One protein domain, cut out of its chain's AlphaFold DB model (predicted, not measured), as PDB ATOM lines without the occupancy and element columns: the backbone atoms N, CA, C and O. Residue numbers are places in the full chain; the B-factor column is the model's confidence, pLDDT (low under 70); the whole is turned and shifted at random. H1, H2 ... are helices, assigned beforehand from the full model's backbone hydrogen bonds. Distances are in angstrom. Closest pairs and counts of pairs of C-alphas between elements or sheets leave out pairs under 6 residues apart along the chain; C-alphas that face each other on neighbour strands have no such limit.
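AT A GLANCE: This is residues 21 to 77 of the 77 residues of an uncharacterized protein of Hortaea werneckii (UniProt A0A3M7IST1). H2 is the crosspiece of a flat, open arch, with H1 near one foot, H3 at the other, and bare loops as the legs. The printed part has 57 residues with three named helices, H1, H2 and H3 in chain order, and no named strand. Its class is all helix, though under half of the residues are in named elements. It is extended, with a radius of gyration of the C-alphas of 18.6 A and spans of 47 by 43 by 13 A.

IN THESE COORDINATES: Find C-alpha 47 at (118.258, 119.730, 63.536); from there H2, residues 47 to 56, runs 14.5 A. H3, residues 67 to 76, runs 14.5 A to C-alpha 76 at (121.260, 123.786, 109.463). H1, residues 25 to 28, spans 5.2 A.

HOW THE PARTS SIT: H2 is apart from H1 and from H3, and H1 and H3 are apart. Every O i to N i+4 pair is within hydrogen-bond range in H3, and 5 of 6 in H2; H1 is too short for one.

THE WHOLE: The C-alphas farthest apart, of Arg 22 and Lys 77, are 48.9 A apart. The printed part has no cut. Look along residues 29 to 46 for the long link from H1 to H2. Confidence is under 70 in 23 residues, among them 64 to 70.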
ATOM      1  N   GLU A  21     145.564  96.936  87.447       78.19
ATOM      2  CA  GLU A  21     146.772  97.301  86.690       78.19
ATOM      3  C   GLU A  21     146.634  97.105  85.172       78.19
ATOM      4  O   GLU A  21     147.377  97.689  84.385       78.19
ATOM      5  N   ARG A  22     145.671  96.284  84.744       78.50
ATOM      6  CA  ARG A  22     145.348  96.017  83.339       78.50
ATOM      7  C   ARG A  22     144.206  96.887  82.819       78.50
ATOM      8  O   ARG A  22     143.819  96.743  81.657       78.50
ATOM      9  N   GLN A  23     143.653  97.770  83.649       77.38
ATOM     10  CA  GLN A  23     142.641  98.727  83.220       77.38
ATOM     11  C   GLN A  23     143.313  99.898  82.492       77.38
ATOM     12  O   GLN A  23     144.304 100.468  82.946       77.38
ATOM     13  N   GLY A  24     142.797 100.238  81.309       81.62
ATOM     14  CA  GLY A  24     143.348 101.317  80.492       81.62
ATOM     15  C   GLY A  24     143.192 102.690  81.152       81.62
ATOM     16  O   GLY A  24     142.286 102.917  81.954       81.62
ATOM     17  N   LYS A  25     144.045 103.646  80.755       70.94
ATOM     18  CA  LYS A  25     144.027 105.026  81.278       70.94
ATOM     19  C   LYS A  25     142.665 105.721  81.122       70.94
ATOM     20  O   LYS A  25     142.318 106.515  81.986       70.94
ATOM     21  N   SER A  26     141.896 105.394  80.081       69.06
ATOM     22  CA  SER A  26     140.533 105.907  79.866       69.06
ATOM     23  C   SER A  26     139.514 105.422  80.903       69.06
ATOM     24  O   SER A  26     138.493 106.051  81.105       69.06
ATOM     25  N   GLN A  27     139.768 104.312  81.599       69.50
ATOM     26  CA  GLN A  27     138.863 103.841  82.654       69.50
ATOM     27  C   GLN A  27     139.297 104.301  84.047       69.50
ATOM     28  O   GLN A  27     138.451 104.566  84.893       69.50
ATOM     29  N   VAL A  28     140.609 104.402  84.291       74.75
ATOM     30  CA  VAL A  28     141.155 104.688  85.632       74.75
ATOM     31  C   VAL A  28     141.382 106.182  85.875       74.75
ATOM     32  O   VAL A  28     141.259 106.649  87.003       74.75
ATOM     33  N   HIS A  29     141.741 106.940  84.835       74.12
ATOM     34  CA  HIS A  29     142.192 108.330  84.969       74.12
ATOM     35  C   HIS A  29     141.329 109.340  84.222       74.12
ATOM     36  O   HIS A  29     141.633 110.534  84.261       74.12
ATOM     37  N   GLU A  30     140.286 108.894  83.528       74.12
ATOM     38  CA  GLU A  30     139.387 109.823  82.866       74.12
ATOM     39  C   GLU A  30     138.517 110.493  83.939       74.12
ATOM     40  O   GLU A  30     137.842 109.798  84.707       74.12
ATOM     41  N   PRO A  31     138.579 111.831  84.079       74.56
ATOM     42  CA  PRO A  31     137.730 112.520  85.033       74.56
ATOM     43  C   PRO A  31     136.265 112.226  84.691       74.56
ATOM     44  O   PRO A  31     135.926 112.145  83.504       74.56
ATOM     45  N   PRO A  32     135.379 112.092  85.699       73.38
ATOM     46  CA  PRO A  32     133.955 111.960  85.449       73.38
ATOM     47  C   PRO A  32     133.511 113.053  84.486       73.38
ATOM     48  O   PRO A  32     133.908 114.213  84.626       73.38
ATOM     49  N   ALA A  33     132.719 112.669  83.491       76.00
ATOM     50  CA  ALA A  33     132.293 113.589  82.454       76.00
ATOM     51  C   ALA A  33     131.684 114.854  83.075       76.00
ATOM     52  O   ALA A  33     130.696 114.811  83.806       76.00
ATOM     53  N   THR A  34     132.301 115.993  82.769       77.19
ATOM     54  CA  THR A  34     132.020 117.282  83.413       77.19
ATOM     55  C   THR A  34     130.650 117.846  83.048       77.19
ATOM     56  O   THR A  34     130.085 118.640  83.790       77.19
ATOM     57  N   ASN A  35     130.086 117.406  81.924       72.38
ATOM     58  CA  ASN A  35     128.786 117.834  81.428       72.38
ATOM     59  C   ASN A  35     127.851 116.635  81.257       72.38
ATOM     60  O   ASN A  35     127.465 116.302  80.140       72.38
ATOM     61  N   VAL A  36     127.477 115.983  82.365       71.00
ATOM     62  CA  VAL A  36     126.562 114.820  82.363       71.00
ATOM     63  C   VAL A  36     125.262 115.064  81.603       71.00
ATOM     64  O   VAL A  36     124.823 114.211  80.842       71.00
ATOM     65  N   ASN A  37     124.714 116.274  81.706       70.44
ATOM     66  CA  ASN A  37     123.477 116.658  81.023       70.44
ATOM     67  C   ASN A  37     123.660 116.878  79.510       70.44
ATOM     68  O   ASN A  37     122.679 117.008  78.780       70.44
ATOM     69  N   GLN A  38     124.911 116.948  79.048       69.00
ATOM     70  CA  GLN A  38     125.264 117.157  77.646       69.00
ATOM     71  C   GLN A  38     125.870 115.907  76.990       69.00
ATOM     72  O   GLN A  38     126.230 115.942  75.814       69.00
ATOM     73  N   GLN A  39     125.976 114.794  77.723       71.44
ATOM     74  CA  GLN A  39     126.441 113.533  77.157       71.44
ATOM     75  C   GLN A  39     125.407 113.000  76.162       71.44
ATOM     76  O   GLN A  39     124.235 112.852  76.496       71.44
ATOM     77  N   GLY A  40     125.840 112.730  74.930       68.81
ATOM     78  CA  GLY A  40     124.956 112.246  73.868       68.81
ATOM     79  C   GLY A  40     124.013 113.303  73.284       68.81
ATOM     80  O   GLY A  40     123.151 112.951  72.483       68.81
ATOM     81  N   GLN A  41     124.168 114.584  73.647       69.31
ATOM     82  CA  GLN A  41     123.456 115.663  72.965       69.31
ATOM     83  C   GLN A  41     123.976 115.803  71.536       69.31
ATOM     84  O   GLN A  41     125.181 115.715  71.280       69.31
ATOM     85  N   ALA A  42     123.057 116.048  70.608       71.88
ATOM     86  CA  ALA A  42     123.420 116.357  69.237       71.88
ATOM     87  C   ALA A  42     124.260 117.653  69.190       71.88
ATOM     88  O   ALA A  42     124.065 118.547  70.025       71.88
ATOM     89  N   PRO A  43     125.209 117.778  68.243       73.44
ATOM     90  CA  PRO A  43     126.085 118.940  68.167       73.44
ATOM     91  C   PRO A  43     125.279 120.245  68.055       73.44
ATOM     92  O   PRO A  43     124.207 120.267  67.436       73.44
ATOM     93  N   PRO A  44     125.765 121.351  68.648       68.19
ATOM     94  CA  PRO A  44     125.048 122.619  68.636       68.19
ATOM     95  C   PRO A  44     124.829 123.095  67.194       68.19
ATOM     96  O   PRO A  44     125.775 123.197  66.419       68.19
ATOM     97  N   GLY A  45     123.574 123.383  66.842       69.75
ATOM     98  CA  GLY A  45     123.183 123.798  65.486       69.75
ATOM     99  C   GLY A  45     122.673 122.671  64.581       69.75
ATOM    100  O   GLY A  45     122.272 122.957  63.458       69.75
ATOM    101  N   SER A  46     122.647 121.425  65.058       74.62
ATOM    102  CA  SER A  46     121.970 120.311  64.380       74.62
ATOM    103  C   SER A  46     120.440 120.402  64.489       74.62
ATOM    104  O   SER A  46     119.902 121.003  65.427       74.62
ATOM    105  N   GLU A  47     119.728 119.798  63.534       72.00
ATOM    106  CA  GLU A  47     118.258 119.730  63.536       72.00
ATOM    107  C   GLU A  47     117.741 118.939  64.745       72.00
ATOM    108  O   GLU A  47     116.746 119.316  65.367       72.00
ATOM    109  N   GLU A  48     118.474 117.907  65.160       70.69
ATOM    110  CA  GLU A  48     118.196 117.102  66.345       70.69
ATOM    111  C   GLU A  48     118.250 117.953  67.623       70.69
ATOM    112  O   GLU A  48     117.345 117.881  68.456       70.69
ATOM    113  N   ALA A  49     119.248 118.839  67.749       68.62
ATOM    114  CA  ALA A  49     119.348 119.770  68.876       68.62
ATOM    115  C   ALA A  49     118.218 120.819  68.886       68.62
ATOM    116  O   ALA A  49     117.843 121.319  69.952       68.62
ATOM    117  N   ALA A  50     117.668 121.179  67.722       66.19
ATOM    118  CA  ALA A  50     116.493 122.048  67.625       66.19
ATOM    119  C   ALA A  50     115.200 121.302  68.007       66.19
ATOM    120  O   ALA A  50     114.357 121.855  68.718       66.19
ATOM    121  N   GLY A  51     115.078 120.033  67.609       67.94
ATOM    122  CA  GLY A  51     113.958 119.157  67.955       67.94
ATOM    123  C   GLY A  51     113.828 118.929  69.460       67.94
ATOM    124  O   GLY A  51     112.738 119.096  70.011       67.94
ATOM    125  N   THR A  52     114.937 118.648  70.152       68.81
ATOM    126  CA  THR A  52     114.940 118.461  71.613       68.81
ATOM    127  C   THR A  52     114.446 119.705  72.347       68.81
ATOM    128  O   THR A  52     113.614 119.595  73.243       68.81
ATOM    129  N   LYS A  53     114.881 120.904  71.933       69.31
ATOM    130  CA  LYS A  53     114.442 122.162  72.557       69.31
ATOM    131  C   LYS A  53     112.933 122.345  72.458       69.31
ATOM    132  O   LYS A  53     112.320 122.737  73.442       69.31
ATOM    133  N   ASN A  54     112.339 122.050  71.305       72.06
ATOM    134  CA  ASN A  54     110.892 122.164  71.113       72.06
ATOM    135  C   ASN A  54     110.116 121.124  71.933       72.06
ATOM    136  O   ASN A  54     109.040 121.423  72.434       72.06
ATOM    137  N   GLN A  55     110.674 119.926  72.118       74.56
ATOM    138  CA  GLN A  55     110.057 118.872  72.931       74.56
ATOM    139  C   GLN A  55     110.129 119.153  74.438       74.56
ATOM    140  O   GLN A  55     109.247 118.733  75.183       74.56
ATOM    141  N   THR A  56     111.159 119.866  74.900       74.56
ATOM    142  CA  THR A  56     111.344 120.193  76.323       74.56
ATOM    143  C   THR A  56     110.853 121.592  76.700       74.56
ATOM    144  O   THR A  56     110.859 121.939  77.880       74.56
ATOM    145  N   GLN A  57     110.442 122.416  75.729       70.81
ATOM    146  CA  GLN A  57     109.854 123.739  75.953       70.81
ATOM    147  C   GLN A  57     108.533 123.597  76.726       70.81
ATOM    148  O   GLN A  57     107.484 123.323  76.158       70.81
ATOM    149  N   GLY A  58     108.597 123.755  78.047       71.25
ATOM    150  CA  GLY A  58     107.447 123.623  78.950       71.25
ATOM    151  C   GLY A  58     107.590 122.506  79.981       71.25
ATOM    152  O   GLY A  58     106.845 122.483  80.957       71.25
ATOM    153  N   LEU A  59     108.585 121.630  79.828       75.06
ATOM    154  CA  LEU A  59     108.995 120.734  80.900       75.06
ATOM    155  C   LEU A  59     109.907 121.518  81.842       75.06
ATOM    156  O   LEU A  59     111.005 121.935  81.469       75.06
ATOM    157  N   ALA A  60     109.449 121.746  83.071       67.81
ATOM    158  CA  ALA A  60     110.335 122.241  84.110       67.81
ATOM    159  C   ALA A  60     111.477 121.226  84.283       67.81
ATOM    160  O   ALA A  60     111.222 120.036  84.475       67.81
ATOM    161  N   SER A  61     112.734 121.686  84.222       69.06
ATOM    162  CA  SER A  61     113.839 120.909  84.805       69.06
ATOM    163  C   SER A  61     113.427 120.556  86.226       69.06
ATOM    164  O   SER A  61     112.933 121.460  86.896       69.06
ATOM    165  N   ASN A  62     113.559 119.271  86.584       62.97
ATOM    166  CA  ASN A  62     113.102 118.607  87.814       62.97
ATOM    167  C   ASN A  62     112.543 119.537  88.907       62.97
ATOM    168  O   ASN A  62     113.219 120.501  89.265       62.97
ATOM    169  N   PRO A  63     111.374 119.224  89.502       70.56
ATOM    170  CA  PRO A  63     110.759 120.065  90.529       70.56
ATOM    171  C   PRO A  63     111.797 120.534  91.558       70.56
ATOM    172  O   PRO A  63     112.413 119.725  92.244       70.56
ATOM    173  N   LYS A  64     112.010 121.856  91.615       61.66
ATOM    174  CA  LYS A  64     113.061 122.491  92.427       61.66
ATOM    175  C   LYS A  64     112.808 122.401  93.929       61.66
ATOM    176  O   LYS A  64     113.710 122.678  94.699       61.66
ATOM    177  N   GLU A  65     111.600 122.042  94.348       61.06
ATOM    178  CA  GLU A  65     111.325 121.748  95.751       61.06
ATOM    179  C   GLU A  65     111.635 120.279  96.028       61.06
ATOM    180  O   GLU A  65     110.743 119.432  96.103       61.06
ATOM    181  N   HIS A  66     112.920 119.953  96.159       60.53
ATOM    182  CA  HIS A  66     113.287 118.661  96.704       60.53
ATOM    183  C   HIS A  66     113.023 118.676  98.215       60.53
ATOM    184  O   HIS A  66     113.480 119.548  98.946       60.53
ATOM    185  N   VAL A  67     112.332 117.648  98.715       64.81
ATOM    186  CA  VAL A  67     112.178 117.357 100.159       64.81
ATOM    187  C   VAL A  67     113.535 117.374 100.888       64.81
ATOM    188  O   VAL A  67     113.609 117.675 102.076       64.81
ATOM    189  N   LEU A  68     114.615 117.084 100.156       65.69
ATOM    190  CA  LEU A  68     115.993 117.133 100.634       65.69
ATOM    191  C   LEU A  68     116.500 118.558 100.901       65.69
ATOM    192  O   LEU A  68     117.258 118.728 101.850       65.69
ATOM    193  N   ASP A  69     116.058 119.561 100.138       68.06
ATOM    194  CA  ASP A  69     116.448 120.960 100.350       68.06
ATOM    195  C   ASP A  69     115.824 121.489 101.649       68.06
ATOM    196  O   ASP A  69     116.529 122.031 102.496       68.06
ATOM    197  N   LYS A  70     114.537 121.188 101.894       66.44
ATOM    198  CA  LYS A  70     113.892 121.448 103.197       66.44
ATOM    199  C   LYS A  70     114.587 120.717 104.342       66.44
ATOM    200  O   LYS A  70     114.868 121.314 105.373       66.44
ATOM    201  N   ALA A  71     114.927 119.441 104.160       72.38
ATOM    202  CA  ALA A  71     115.623 118.671 105.190       72.38
ATOM    203  C   ALA A  71     117.047 119.191 105.480       72.38
ATOM    204  O   ALA A  71     117.554 118.998 106.584       72.38
ATOM    205  N   ALA A  72     117.707 119.817 104.502       72.75
ATOM    206  CA  ALA A  72     118.994 120.479 104.686       72.75
ATOM    207  C   ALA A  72     118.839 121.812 105.436       72.75
ATOM    208  O   ALA A  72     119.606 122.076 106.363       72.75
ATOM    209  N   GLU A  73     117.821 122.612 105.109       74.50
ATOM    210  CA  GLU A  73     117.476 123.838 105.845       74.50
ATOM    211  C   GLU A  73     117.091 123.545 107.304       74.50
ATOM    212  O   GLU A  73     117.545 124.236 108.211       74.50
ATOM    213  N   ASP A  74     116.320 122.485 107.550       73.69
ATOM    214  CA  ASP A  74     115.872 122.094 108.892       73.69
ATOM    215  C   ASP A  74     117.013 121.559 109.775       73.69
ATOM    216  O   ASP A  74     116.931 121.627 110.997       73.69
ATOM    217  N   LYS A  75     118.085 121.023 109.176       74.38
ATOM    218  CA  LYS A  75     119.273 120.529 109.900       74.38
ATOM    219  C   LYS A  75     120.349 121.587 110.123       74.38
ATOM    220  O   LYS A  75     121.265 121.354 110.907       74.38
ATOM    221  N   THR A  76     120.292 122.684 109.377       71.06
ATOM    222  CA  THR A  76     121.260 123.786 109.463       71.06
ATOM    223  C   THR A  76     120.727 124.984 110.256       71.06
ATOM    224  O   THR A  76     121.449 125.970 110.404       71.06
ATOM    225  N   LYS A  77     119.502 124.886 110.794       55.09
ATOM    226  CA  LYS A  77     118.911 125.809 111.773       55.09
ATOM    227  C   LYS A  77     119.102 125.345 113.213       55.09
ATOM    228  O   LYS A  77     119.093 124.117 113.451       55.09
TER     229      LYS A  77